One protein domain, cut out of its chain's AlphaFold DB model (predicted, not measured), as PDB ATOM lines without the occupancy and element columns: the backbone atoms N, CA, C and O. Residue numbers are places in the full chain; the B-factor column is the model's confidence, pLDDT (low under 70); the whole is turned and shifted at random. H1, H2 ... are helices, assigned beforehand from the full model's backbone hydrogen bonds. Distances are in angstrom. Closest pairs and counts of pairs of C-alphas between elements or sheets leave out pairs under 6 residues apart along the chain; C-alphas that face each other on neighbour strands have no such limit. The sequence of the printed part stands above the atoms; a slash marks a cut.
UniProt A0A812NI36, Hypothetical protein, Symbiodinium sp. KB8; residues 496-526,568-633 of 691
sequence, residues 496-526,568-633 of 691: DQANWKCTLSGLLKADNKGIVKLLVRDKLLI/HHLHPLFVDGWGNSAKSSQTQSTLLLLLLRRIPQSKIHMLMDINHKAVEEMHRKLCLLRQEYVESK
ATOM      1  N   ASP A 496      21.156  22.408 -20.022       64.00
ATOM      2  CA  ASP A 496      19.836  22.783 -19.464       64.00
ATOM      3  C   ASP A 496      19.287  24.083 -20.097       64.00
ATOM      4  O   ASP A 496      18.096  24.177 -20.382       64.00
ATOM      5  N   GLN A 497      20.165  25.030 -20.440       69.38
ATOM      6  CA  GLN A 497      19.838  26.253 -21.188       69.38
ATOM      7  C   GLN A 497      19.563  26.022 -22.688       69.38
ATOM      8  O   GLN A 497      18.817  26.795 -23.292       69.38
ATOM      9  N   ALA A 498      20.156  24.995 -23.301       66.88
ATOM     10  CA  ALA A 498      19.937  24.630 -24.705       66.88
ATOM     11  C   ALA A 498      18.673  23.771 -24.904       66.88
ATOM     12  O   ALA A 498      17.978  23.913 -25.908       66.88
ATOM     13  N   ASN A 499      18.352  22.901 -23.941       71.19
ATOM     14  CA  ASN A 499      17.200  22.003 -24.036       71.19
ATOM     15  C   ASN A 499      15.854  22.720 -23.852       71.19
ATOM     16  O   ASN A 499      14.863  22.284 -24.440       71.19
ATOM     17  N   TRP A 500      15.786  23.793 -23.052       81.12
ATOM     18  CA  TRP A 500      14.518  24.492 -22.831       81.12
ATOM     19  C   TRP A 500      14.199  25.464 -23.977       81.12
ATOM     20  O   TRP A 500      14.785  26.542 -24.087       81.12
ATOM     21  N   LYS A 501      13.241  25.065 -24.826       83.75
ATOM     22  CA  LYS A 501      12.856  25.767 -26.062       83.75
ATOM     23  C   LYS A 501      11.826  26.892 -25.872       83.75
ATOM     24  O   LYS A 501      11.492  27.565 -26.846       83.75
ATOM     25  N   CYS A 502      11.301  27.122 -24.665       87.50
ATOM     26  CA  CYS A 502      10.423  28.268 -24.414       87.50
ATOM     27  C   CYS A 502      11.194  29.596 -24.402       87.50
ATOM     28  O   CYS A 502      12.228  29.739 -23.750       87.50
ATOM     29  N   THR A 503      10.632  30.601 -25.072       91.69
ATOM     30  CA  THR A 503      11.076  31.995 -24.967       91.69
ATOM     31  C   THR A 503      10.355  32.700 -23.817       91.69
ATOM     32  O   THR A 503       9.231  32.344 -23.460       91.69
ATOM     33  N   LEU A 504      10.971  33.754 -23.273       92.06
ATOM     34  CA  LEU A 504      10.377  34.581 -22.214       92.06
ATOM     35  C   LEU A 504       9.013  35.162 -22.634       92.06
ATOM     36  O   LEU A 504       8.033  35.031 -21.907       92.06
ATOM     37  N   SER A 505       8.914  35.711 -23.853       93.12
ATOM     38  CA  SER A 505       7.631  36.181 -24.398       93.12
ATOM     39  C   SER A 505       6.634  35.047 -24.662       93.12
ATOM     40  O   SER A 505       5.442  35.330 -24.723       93.12
ATOM     41  N   GLY A 506       7.080  33.801 -24.848       93.75
ATOM     42  CA  GLY A 506       6.193  32.646 -24.982       93.75
ATOM     43  C   GLY A 506       5.505  32.314 -23.659       93.75
ATOM     44  O   GLY A 506       4.290  32.160 -23.632       93.75
ATOM     45  N   LEU A 507       6.259  32.293 -22.554       94.50
ATOM     46  CA  LEU A 507       5.694  32.092 -21.214       94.50
ATOM     47  C   LEU A 507       4.776  33.256 -20.804       94.50
ATOM     48  O   LEU A 507       3.664  33.018 -20.343       94.50
ATOM     49  N   LEU A 508       5.197  34.506 -21.030       93.38
ATOM     50  CA  LEU A 508       4.436  35.702 -20.637       93.38
ATOM     51  C   LEU A 508       3.183  35.985 -21.493       93.38
ATOM     52  O   LEU A 508       2.320  36.735 -21.051       93.38
ATOM     53  N   LYS A 509       3.053  35.395 -22.692       94.75
ATOM     54  CA  LYS A 509       1.849  35.524 -23.544       94.75
ATOM     55  C   LYS A 509       0.942  34.290 -23.545       94.75
ATOM     56  O   LYS A 509      -0.173  34.373 -24.049       94.75
ATOM     57  N   ALA A 510       1.405  33.150 -23.034       95.00
ATOM     58  CA  ALA A 510       0.595  31.939 -22.970       95.00
ATOM     59  C   ALA A 510      -0.465  32.028 -21.860       95.00
ATOM     60  O   ALA A 510      -0.201  32.521 -20.767       95.00
ATOM     61  N   ASP A 511      -1.659  31.508 -22.139       93.75
ATOM     62  CA  ASP A 511      -2.745  31.381 -21.170       93.75
ATOM     63  C   ASP A 511      -2.481  30.236 -20.171       93.75
ATOM     64  O   ASP A 511      -1.609  29.390 -20.389       93.75
ATOM     65  N   ASN A 512      -3.274  30.142 -19.099       91.19
ATOM     66  CA  ASN A 512      -3.122  29.093 -18.080       91.19
ATOM     67  C   ASN A 512      -3.113  27.660 -18.660       91.19
ATOM     68  O   ASN A 512      -2.402  26.797 -18.139       91.19
ATOM     69  N   LYS A 513      -3.848  27.390 -19.748       93.56
ATOM     70  CA  LYS A 513      -3.851  26.091 -20.443       93.56
ATOM     71  C   LYS A 513      -2.634  25.939 -21.358       93.56
ATOM     72  O   LYS A 513      -2.030  24.867 -21.400       93.56
ATOM     73  N   GLY A 514      -2.276  26.995 -22.089       95.19
ATOM     74  CA  GLY A 514      -1.092  27.067 -22.942       95.19
ATOM     75  C   GLY A 514       0.206  26.835 -22.172       95.19
ATOM     76  O   GLY A 514       1.030  26.041 -22.612       95.19
ATOM     77  N   ILE A 515       0.356  27.428 -20.985       95.31
ATOM     78  CA  ILE A 515       1.519  27.233 -20.106       95.31
ATOM     79  C   ILE A 515       1.661  25.762 -19.708       95.31
ATOM     80  O   ILE A 515       2.736  25.193 -19.867       95.31
ATOM     81  N   VAL A 516       0.580  25.115 -19.256       95.00
ATOM     82  CA  VAL A 516       0.614  23.686 -18.894       95.00
ATOM     83  C   VAL A 516       1.005  22.832 -20.105       95.00
ATOM     84  O   VAL A 516       1.885  21.982 -19.991       95.00
ATOM     85  N   LYS A 517       0.448  23.108 -21.294       95.25
ATOM     86  CA  LYS A 517       0.855  22.435 -22.543       95.25
ATOM     87  C   LYS A 517       2.335  22.647 -22.883       95.25
ATOM     88  O   LYS A 517       2.991  21.695 -23.296       95.25
ATOM     89  N   LEU A 518       2.859  23.867 -22.732       95.25
ATOM     90  CA  LEU A 518       4.265  24.192 -22.995       95.25
ATOM     91  C   LEU A 518       5.201  23.450 -22.033       95.25
ATOM     92  O   LEU A 518       6.180  22.859 -22.478       95.25
ATOM     93  N   LEU A 519       4.877  23.423 -20.738       93.44
ATOM     94  CA  LEU A 519       5.663  22.723 -19.720       93.44
ATOM     95  C   LEU A 519       5.647  21.200 -19.904       93.44
ATOM     96  O   LEU A 519       6.690  20.567 -19.748       93.44
ATOM     97  N   VAL A 520       4.503  20.612 -20.270       93.38
ATOM     98  CA  VAL A 520       4.399  19.174 -20.581       93.38
ATOM     99  C   VAL A 520       5.178  18.831 -21.856       93.38
ATOM    100  O   VAL A 520       5.963  17.884 -21.864       93.38
ATOM    101  N   ARG A 521       5.048  19.637 -22.923       93.38
ATOM    102  CA  ARG A 521       5.817  19.471 -24.174       93.38
ATOM    103  C   ARG A 521       7.328  19.537 -23.930       93.38
ATOM    104  O   ARG A 521       8.075  18.742 -24.495       93.38
ATOM    105  N   ASP A 522       7.765  20.460 -23.078       89.31
ATOM    106  CA  ASP A 522       9.175  20.665 -22.734       89.31
ATOM    107  C   ASP A 522       9.657  19.710 -21.614       89.31
ATOM    108  O   ASP A 522      10.803  19.802 -21.178       89.31
ATOM    109  N   LYS A 523       8.806  18.761 -21.184       90.00
ATOM    110  CA  LYS A 523       9.060  17.732 -20.154       90.00
ATOM    111  C   LYS A 523       9.451  18.283 -18.772       90.00
ATOM    112  O   LYS A 523      10.137  17.609 -18.008       90.00
ATOM    113  N   LEU A 524       8.989  19.492 -18.447       89.81
ATOM    114  CA  LEU A 524       9.054  20.084 -17.104       89.81
ATOM    115  C   LEU A 524       7.836  19.730 -16.243       89.81
ATOM    116  O   LEU A 524       7.914  19.808 -15.026       89.81
ATOM    117  N   LEU A 525       6.720  19.339 -16.860       92.31
ATOM    118  CA  LEU A 525       5.599  18.697 -16.177       92.31
ATOM    119  C   LEU A 525       5.337  17.323 -16.795       92.31
ATOM    120  O   LEU A 525       5.511  17.125 -17.998       92.31
ATOM    121  N   ILE A 526       4.902  16.385 -15.960       92.00
ATOM    122  CA  ILE A 526       4.386  15.084 -16.389       92.00
ATOM    123  C   ILE A 526       2.920  15.292 -16.796       92.00
ATOM    124  O   ILE A 526       2.198  16.014 -16.109       92.00
ATOM    125  N   HIS A 568       0.798  20.887 -11.583       93.81
ATOM    126  CA  HIS A 568       2.143  20.876 -11.006       93.81
ATOM    127  C   HIS A 568       2.164  20.294  -9.582       93.81
ATOM    128  O   HIS A 568       3.123  20.509  -8.842       93.81
ATOM    129  N   HIS A 569       1.111  19.573  -9.186       92.44
ATOM    130  CA  HIS A 569       1.031  18.957  -7.868       92.44
ATOM    131  C   HIS A 569       2.173  17.950  -7.662       92.44
ATOM    132  O   HIS A 569       2.490  17.178  -8.567       92.44
ATOM    133  N   LEU A 570       2.792  17.977  -6.477       89.25
ATOM    134  CA  LEU A 570       4.007  17.223  -6.120       89.25
ATOM    135  C   LEU A 570       5.263  17.538  -6.966       89.25
ATOM    136  O   LEU A 570       6.273  16.850  -6.827       89.25
ATOM    137  N   HIS A 571       5.264  18.572  -7.816       93.31
ATOM    138  CA  HIS A 571       6.462  18.934  -8.577       93.31
ATOM    139  C   HIS A 571       7.478  19.693  -7.697       93.31
ATOM    140  O   HIS A 571       7.156  20.764  -7.187       93.31
ATOM    141  N   PRO A 572       8.738  19.238  -7.557       92.38
ATOM    142  CA  PRO A 572       9.640  19.740  -6.512       92.38
ATOM    143  C   PRO A 572      10.010  21.233  -6.633       92.38
ATOM    144  O   PRO A 572      10.219  21.899  -5.614       92.38
ATOM    145  N   LEU A 573      10.039  21.792  -7.853       93.69
ATOM    146  CA  LEU A 573      10.286  23.227  -8.082       93.69
ATOM    147  C   LEU A 573       9.038  24.110  -7.956       93.69
ATOM    148  O   LEU A 573       9.185  25.297  -7.678       93.69
ATOM    149  N   PHE A 574       7.840  23.577  -8.216       94.62
ATOM    150  CA  PHE A 574       6.622  24.388  -8.294       94.62
ATOM    151  C   PHE A 574       5.850  24.291  -6.980       94.62
ATOM    152  O   PHE A 574       5.646  23.207  -6.446       94.62
ATOM    153  N   VAL A 575       5.435  25.434  -6.441       91.69
ATOM    154  CA  VAL A 575       4.753  25.502  -5.146       91.69
ATOM    155  C   VAL A 575       3.249  25.628  -5.365       91.69
ATOM    156  O   VAL A 575       2.776  26.623  -5.923       91.69
ATOM    157  N   ASP A 576       2.504  24.637  -4.872       89.75
ATOM    158  CA  ASP A 576       1.049  24.692  -4.711       89.75
ATOM    159  C   ASP A 576       0.681  25.714  -3.618       89.75
ATOM    160  O   ASP A 576       0.557  25.382  -2.442       89.75
ATOM    161  N   GLY A 577       0.515  26.980  -4.002       83.38
ATOM    162  CA  GLY A 577       0.056  28.045  -3.106       83.38
ATOM    163  C   GLY A 577      -1.469  28.203  -3.086       83.38
ATOM    164  O   GLY A 577      -2.138  28.032  -4.109       83.38
ATOM    165  N   TRP A 578      -2.019  28.593  -1.934       78.62
ATOM    166  CA  TRP A 578      -3.398  29.079  -1.775       78.62
ATOM    167  C   TRP A 578      -3.361  30.526  -1.238       78.62
ATOM    168  O   TRP A 578      -2.415  30.909  -0.556       78.62
ATOM    169  N   GLY A 579      -4.379  31.339  -1.547       82.62
ATOM    170  CA  GLY A 579      -4.432  32.758  -1.156       82.62
ATOM    171  C   GLY A 579      -3.545  33.691  -2.000       82.62
ATOM    172  O   GLY A 579      -2.970  33.286  -3.008       82.62
ATOM    173  N   ASN A 580      -3.444  34.962  -1.596       76.38
ATOM    174  CA  ASN A 580      -2.819  36.037  -2.391       76.38
ATOM    175  C   ASN A 580      -1.290  35.905  -2.556       76.38
ATOM    176  O   ASN A 580      -0.700  36.534  -3.433       76.38
ATOM    177  N   SER A 581      -0.637  35.080  -1.733       75.75
ATOM    178  CA  SER A 581       0.784  34.733  -1.866       75.75
ATOM    179  C   SER A 581       1.054  33.741  -3.008       75.75
ATOM    180  O   SER A 581       2.188  33.656  -3.485       75.75
ATOM    181  N   ALA A 582       0.033  33.014  -3.478       84.44
ATOM    182  CA  ALA A 582       0.158  31.995  -4.512       84.44
ATOM    183  C   ALA A 582       0.550  32.603  -5.869       84.44
ATOM    184  O   ALA A 582      -0.245  33.258  -6.544       84.44
ATOM    185  N   LYS A 583       1.789  32.357  -6.307       89.94
ATOM    186  CA  LYS A 583       2.263  32.789  -7.627       89.94
ATOM    187  C   LYS A 583       1.753  31.835  -8.707       89.94
ATOM    188  O   LYS A 583       1.835  30.618  -8.555       89.94
ATOM    189  N   SER A 584       1.237  32.384  -9.807       92.31
ATOM    190  CA  SER A 584       0.687  31.590 -10.914       92.31
ATOM    191  C   SER A 584       1.741  30.670 -11.549       92.31
ATOM    192  O   SER A 584       2.938  30.972 -11.519       92.31
ATOM    193  N   SER A 585       1.305  29.592 -12.214       92.19
ATOM    194  CA  SER A 585       2.194  28.724 -13.004       92.19
ATOM    195  C   SER A 585       3.010  29.518 -14.035       92.19
ATOM    196  O   SER A 585       4.155  29.165 -14.311       92.19
ATOM    197  N   GLN A 586       2.454  30.612 -14.575       94.62
ATOM    198  CA  GLN A 586       3.137  31.532 -15.489       94.62
ATOM    199  C   GLN A 586       4.331  32.213 -14.819       94.62
ATOM    200  O   GLN A 586       5.459  32.161 -15.316       94.62
ATOM    201  N   THR A 587       4.072  32.823 -13.662       94.94
ATOM    202  CA  THR A 587       5.046  33.549 -12.848       94.94
ATOM    203  C   THR A 587       6.158  32.610 -12.390       94.94
ATOM    204  O   THR A 587       7.333  32.914 -12.581       94.94
ATOM    205  N   GLN A 588       5.797  31.429 -11.877       95.31
ATOM    206  CA  GLN A 588       6.749  30.413 -11.424       95.31
ATOM    207  C   GLN A 588       7.608  29.849 -12.572       95.31
ATOM    208  O   GLN A 588       8.820  29.714 -12.429       95.31
ATOM    209  N   SER A 589       7.018  29.571 -13.741       95.12
ATOM    210  CA  SER A 589       7.774  29.089 -14.913       95.12
ATOM    211  C   SER A 589       8.729  30.147 -15.455       95.12
ATOM    212  O   SER A 589       9.845  29.841 -15.866       95.12
ATOM    213  N   THR A 590       8.299  31.409 -15.445       96.12
ATOM    214  CA  THR A 590       9.128  32.525 -15.902       96.12
ATOM    215  C   THR A 590      10.307  32.746 -14.956       96.12
ATOM    216  O   THR A 590      11.444  32.822 -15.418       96.12
ATOM    217  N   LEU A 591      10.068  32.732 -13.641       96.56
ATOM    218  CA  LEU A 591      11.106  32.756 -12.610       96.56
ATOM    219  C   LEU A 591      12.145  31.638 -12.824       96.56
ATOM    220  O   LEU A 591      13.345  31.917 -12.876       96.56
ATOM    221  N   LEU A 592      11.700  30.399 -13.057       95.75
ATOM    222  CA  LEU A 592      12.589  29.272 -13.352       95.75
ATOM    223  C   LEU A 592      13.428  29.491 -14.626       95.75
ATOM    224  O   LEU A 592      14.612  29.153 -14.641       95.75
ATOM    225  N   LEU A 593      12.861  30.086 -15.684       94.88
ATOM    226  CA  LEU A 593      13.599  30.404 -16.915       94.88
ATOM    227  C   LEU A 593      14.703  31.437 -16.662       94.88
ATOM    228  O   LEU A 593      15.829  31.254 -17.124       94.88
ATOM    229  N   LEU A 594      14.410  32.492 -15.898       96.12
ATOM    230  CA  LEU A 594      15.384  33.532 -15.556       96.12
ATOM    231  C   LEU A 594      16.512  32.972 -14.660       96.12
ATOM    232  O   LEU A 594      17.687  33.256 -14.905       96.12
ATOM    233  N   LEU A 595      16.176  32.100 -13.698       95.31
ATOM    234  CA  LEU A 595      17.142  31.385 -12.850       95.31
ATOM    235  C   LEU A 595      18.020  30.409 -13.653       95.31
ATOM    236  O   LEU A 595      19.239  30.370 -13.462       95.31
ATOM    237  N   LEU A 596      17.450  29.649 -14.597       91.75
ATOM    238  CA  LEU A 596      18.225  28.760 -15.474       91.75
ATOM    239  C   LEU A 596      19.135  29.542 -16.434       91.75
ATOM    240  O   LEU A 596      20.266  29.114 -16.676       91.75
ATOM    241  N   ARG A 597      18.718  30.728 -16.897       90.50
ATOM    242  CA  ARG A 597      19.563  31.686 -17.641       90.50
ATOM    243  C   ARG A 597      20.583  32.434 -16.755       90.50
ATOM    244  O   ARG A 597      21.358  33.220 -17.287       90.50
ATOM    245  N   ARG A 598      20.640  32.145 -15.446       91.94
ATOM    246  CA  ARG A 598      21.521  32.763 -14.431       91.94
ATOM    247  C   ARG A 598      21.417  34.289 -14.333       91.94
ATOM    248  O   ARG A 598      22.421  34.974 -14.142       91.94
ATOM    249  N   ILE A 599      20.211  34.832 -14.448       94.44
ATOM    250  CA  ILE A 599      19.985  36.242 -14.115       94.44
ATOM    251  C   ILE A 599      20.103  36.393 -12.582       94.44
ATOM    252  O   ILE A 599      19.566  35.545 -11.865       94.44
ATOM    253  N   PRO A 600      20.819  37.410 -12.054       95.50
ATOM    254  CA  PRO A 600      20.974  37.594 -10.610       95.50
ATOM    255  C   PRO A 600      19.625  37.719  -9.896       95.50
ATOM    256  O   PRO A 600      18.725  38.392 -10.397       95.50
ATOM    257  N   GLN A 601      19.501  37.109  -8.715       95.88
ATOM    258  CA  GLN A 601      18.227  36.978  -7.994       95.88
ATOM    259  C   GLN A 601      17.560  38.337  -7.722       95.88
ATOM    260  O   GLN A 601      16.377  38.515  -8.008       95.88
ATOM    261  N   SER A 602      18.344  39.338  -7.308       94.81
ATOM    262  CA  SER A 602      17.903  40.732  -7.144       94.81
ATOM    263  C   SER A 602      17.323  41.341  -8.428       94.81
ATOM    264  O   SER A 602      16.297  42.018  -8.389       94.81
ATOM    265  N   LYS A 603      17.919  41.054  -9.593       96.81
ATOM    266  CA  LYS A 603      17.409  41.519 -10.893       96.81
ATOM    267  C   LYS A 603      16.141  40.769 -11.317       96.81
ATOM    268  O   LYS A 603      15.334  41.353 -12.029       96.81
ATOM    269  N   ILE A 604      15.911  39.536 -10.851       96.50
ATOM    270  CA  ILE A 604      14.637  38.826 -11.069       96.50
ATOM    271  C   ILE A 604      13.526  39.387 -10.172       96.50
ATOM    272  O   ILE A 604      12.424  39.616 -10.667       96.50
ATOM    273  N   HIS A 605      13.820  39.662  -8.893       94.62
ATOM    274  CA  HIS A 605      12.885  40.317  -7.969       94.62
ATOM    275  C   HIS A 605      12.338  41.619  -8.572       94.62
ATOM    276  O   HIS A 605      11.120  41.777  -8.655       94.62
ATOM    277  N   MET A 606      13.228  42.498  -9.056       95.88
ATOM    278  CA  MET A 606      12.852  43.770  -9.687       95.88
ATOM    279  C   MET A 606      12.140  43.594 -11.039       95.88
ATOM    280  O   MET A 606      11.182  44.303 -11.315       95.88
ATOM    281  N   LEU A 607      12.581  42.659 -11.891       95.25
ATOM    282  CA  LEU A 607      12.016  42.472 -13.239       95.25
ATOM    283  C   LEU A 607      10.597  41.879 -13.235       95.25
ATOM    284  O   LEU A 607       9.862  42.057 -14.204       95.25
ATOM    285  N   MET A 608      10.229  41.132 -12.192       94.44
ATOM    286  CA  MET A 608       8.962  40.395 -12.128       94.44
ATOM    287  C   MET A 608       7.991  40.862 -11.036       94.44
ATOM    288  O   MET A 608       6.905  40.292 -10.936       94.44
ATOM    289  N   ASP A 609       8.388  41.819 -10.193       94.62
ATOM    290  CA  ASP A 609       7.685  42.189  -8.954       94.62
ATOM    291  C   ASP A 609       7.322  40.961  -8.078       94.62
ATOM    292  O   ASP A 609       6.201  40.731  -7.611       94.62
ATOM    293  N   ILE A 610       8.315  40.082  -7.900       93.88
ATOM    294  CA  ILE A 610       8.227  38.901  -7.034       93.88
ATOM    295  C   ILE A 610       9.130  39.136  -5.830       93.88
ATOM    296  O   ILE A 610      10.336  39.264  -6.002       93.88
ATOM    297  N   ASN A 611       8.555  39.121  -4.623       94.06
ATOM    298  CA  ASN A 611       9.280  39.129  -3.347       94.06
ATOM    299  C   ASN A 611      10.520  38.209  -3.389       94.06
ATOM    300  O   ASN A 611      10.393  37.024  -3.718       94.06
ATOM    301  N   HIS A 612      11.689  38.754  -3.030       94.50
ATOM    302  CA  HIS A 612      12.990  38.075  -3.056       94.50
ATOM    303  C   HIS A 612      12.961  36.662  -2.452       94.50
ATOM    304  O   HIS A 612      13.481  35.742  -3.076       94.50
ATOM    305  N   LYS A 613      12.231  36.439  -1.349       94.94
ATOM    306  CA  LYS A 613      12.143  35.125  -0.686       94.94
ATOM    307  C   LYS A 613      11.594  34.017  -1.587       94.94
ATOM    308  O   LYS A 613      11.973  32.860  -1.445       94.94
ATOM    309  N   ALA A 614      10.722  34.347  -2.542       94.06
ATOM    310  CA  ALA A 614      10.209  33.379  -3.516       94.06
ATOM    311  C   ALA A 614      11.192  33.123  -4.677       94.06
ATOM    312  O   ALA A 614      11.168  32.042  -5.270       94.06
ATOM    313  N   VAL A 615      12.066  34.088  -4.988       96.50
ATOM    314  CA  VAL A 615      13.189  33.912  -5.927       96.50
ATOM    315  C   VAL A 615      14.252  33.010  -5.296       96.50
ATOM    316  O   VAL A 615      14.660  32.025  -5.912       96.50
ATOM    317  N   GLU A 616      14.613  33.301  -4.046       95.81
ATOM    318  CA  GLU A 616      15.551  32.545  -3.212       95.81
ATOM    319  C   GLU A 616      15.082  31.110  -2.981       95.81
ATOM    320  O   GLU A 616      15.843  30.178  -3.223       95.81
ATOM    321  N   GLU A 617      13.819  30.895  -2.603       95.50
ATOM    322  CA  GLU A 617      13.283  29.548  -2.380       95.50
ATOM    323  C   GLU A 617      13.271  28.707  -3.665       95.50
ATOM    324  O   GLU A 617      13.639  27.529  -3.641       95.50
ATOM    325  N   MET A 618      12.925  29.292  -4.821       95.69
ATOM    326  CA  MET A 618      13.018  28.567  -6.091       95.69
ATOM    327  C   MET A 618      14.475  28.311  -6.504       95.69
ATOM    328  O   MET A 618      14.776  27.246  -7.047       95.69
ATOM    329  N   HIS A 619      15.396  29.237  -6.218       96.31
ATOM    330  CA  HIS A 619      16.826  29.025  -6.429       96.31
ATOM    331  C   HIS A 619      17.364  27.897  -5.534       96.31
ATOM    332  O   HIS A 619      18.040  26.998  -6.032       96.31
ATOM    333  N   ARG A 620      16.998  27.881  -4.248       96.25
ATOM    334  CA  ARG A 620      17.358  26.851  -3.264       96.25
ATOM    335  C   ARG A 620      16.846  25.475  -3.688       96.25
ATOM    336  O   ARG A 620      17.638  24.543  -3.775       96.25
ATOM    337  N   LYS A 621      15.565  25.357  -4.059       95.06
ATOM    338  CA  LYS A 621      14.976  24.125  -4.626       95.06
ATOM    339  C   LYS A 621      15.697  23.662  -5.897       95.06
ATOM    340  O   LYS A 621      15.964  22.474  -6.055       95.06
ATOM    341  N   LEU A 622      16.056  24.585  -6.792       94.44
ATOM    342  CA  LEU A 622      16.829  24.279  -8.000       94.44
ATOM    343  C   LEU A 622      18.264  23.834  -7.682       94.44
ATOM    344  O   LEU A 622      18.817  23.020  -8.420       94.44
ATOM    345  N   CYS A 623      18.867  24.343  -6.610       93.94
ATOM    346  CA  CYS A 623      20.176  23.910  -6.132       93.94
ATOM    347  C   CYS A 623      20.117  22.543  -5.437       93.94
ATOM    348  O   CYS A 623      20.952  21.710  -5.765       93.94
ATOM    349  N   LEU A 624      19.096  22.250  -4.623       92.00
ATOM    350  CA  LEU A 624      18.874  20.924  -4.020       92.00
ATOM    351  C   LEU A 624      18.615  19.844  -5.080       92.00
ATOM    352  O   LEU A 624      19.350  18.867  -5.148       92.00
ATOM    353  N   LEU A 625      17.697  20.078  -6.027       90.62
ATOM    354  CA  LEU A 625      17.524  19.167  -7.168       90.62
ATOM    355  C   LEU A 625      18.792  19.053  -8.021       90.62
ATOM    356  O   LEU A 625      19.009  18.040  -8.679       90.62
ATOM    357  N   ARG A 626      19.654  20.077  -8.042       89.38
ATOM    358  CA  ARG A 626      20.974  19.977  -8.675       89.38
ATOM    359  C   ARG A 626      21.984  19.233  -7.803       89.38
ATOM    360  O   ARG A 626      22.876  18.654  -8.406       89.38
ATOM    361  N   GLN A 627      21.874  19.222  -6.484       90.31
ATOM    362  CA  GLN A 627      22.698  18.420  -5.587       90.31
ATOM    363  C   GLN A 627      22.314  16.947  -5.726       90.31
ATOM    364  O   GLN A 627      23.156  16.157  -6.132       90.31
ATOM    365  N   GLU A 628      21.028  16.604  -5.631       90.75
ATOM    366  CA  GLU A 628      20.495  15.281  -5.987       90.75
ATOM    367  C   GLU A 628      20.903  14.880  -7.423       90.75
ATOM    368  O   GLU A 628      21.341  13.760  -7.685       90.75
ATOM    369  N   TYR A 629      20.873  15.819  -8.380       88.88
ATOM    370  CA  TYR A 629      21.367  15.616  -9.752       88.88
ATOM    371  C   TYR A 629      22.911  15.748  -9.892       88.88
ATOM    372  O   TYR A 629      23.391  16.005 -10.999       88.88
ATOM    373  N   VAL A 630      23.688  15.580  -8.814       88.38
ATOM    374  CA  VAL A 630      25.129  15.211  -8.778       88.38
ATOM    375  C   VAL A 630      25.327  13.981  -7.890       88.38
ATOM    376  O   VAL A 630      25.968  13.024  -8.300       88.38
ATOM    377  N   GLU A 631      24.720  13.961  -6.708       90.19
ATOM    378  CA  GLU A 631      24.788  12.881  -5.719       90.19
ATOM    379  C   GLU A 631      24.099  11.594  -6.163       90.19
ATOM    380  O   GLU A 631      24.399  10.539  -5.623       90.19
ATOM    381  N   SER A 632      23.222  11.665  -7.171       91.25
ATOM    382  CA  SER A 632      22.675  10.536  -7.934       91.25
ATOM    383  C   SER A 632      23.426  10.332  -9.270       91.25
ATOM    384  O   SER A 632      22.861   9.770 -10.213       91.25
ATOM    385  N   LYS A 633      24.643  10.903  -9.428       87.94
ATOM    386  CA  LYS A 633      25.452  11.017 -10.688       87.94
ATOM    387  C   LYS A 633      26.973  10.884 -10.497       87.94
ATOM    388  O   LYS A 633      27.709  10.846 -11.475       87.94
TER     389      LYS A 633
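This is residues 496 to 526 and 568 to 633 of the 691 residues of the protein "Hypothetical protein" of Symbiodinium sp. KB8 (UniProt A0A812NI36). Four helices pack round a fifth, H4, which runs through the middle with H2 and H3 on one side and H5 and the long H6 on the other. The tail end of H6, with residues 626 to 633, sticks out of this rounded body, while little H1 sits close to the far end of H4. The printed part has 97 residues and six named helices, H1 to H6 in order, with no named strand: it is all helix. It is compact, with a radius of gyration of the C-alphas of 13.1 A and spans of 36 by 29 by 26 A.

Find C-alpha 496 at (19.836, 22.783, -19.464), where H1 begins; it ends at 499. H2 follows at residues 504 to 509 and H3 at 512 to 521, 14.5 A long. Beyond the cut, look for C-alpha 585 at (2.194, 28.724, -13.004); from there H4 runs 16.2 A to residue 596. H5 spans residues 601 to 608, and H6 runs 27.9 A from residue 612 to C-alpha 631 at (24.788, 12.881, -5.719).

Start at the hub, H4. H2 touches it at a shallow tilt of 6 degrees, opposite ways, with the C-alphas of Leu 507 and Gln 586 closest at 6.3 A. H3 touches residues 585 to 586 of H4 alone, closest at Ile 515 and Gln 586, whose C-alphas are 6.5 A apart. H4 and H5 form a helical hairpin, closest at the C-alphas of Leu 594 and Ile 604, 7.0 A. H6 touches H4 at a steep tilt of 61 degrees, with the C-alphas of Leu 595 and His 619 closest at 6.8 A. H5 and H6 touch too, closest at the C-alphas of His 605 and His 612, 5.4 A. H1 is close to H4 but not clearly touching, with the C-alphas of Gln 497 and Leu 596 closest at 6.4 A. In H2, H4, H5 and H6 every O i to N i+4 pair is within hydrogen-bond range; H3 has 5 of 6, and H1 is too short for such a pair, with 0 of its 1 O i to N i+3 pair within range.

The C-alphas of Asn 580 and Lys 633 are the two farthest apart, 38.7 A. Residues 527 to 567 are not printed, and C-alphas 526 and 568 are 8.2 A apart across the cut. The links that are printed whole are tight; residues 568 to 584 hold no named element. Residues 496 to 498 have pLDDT under 70.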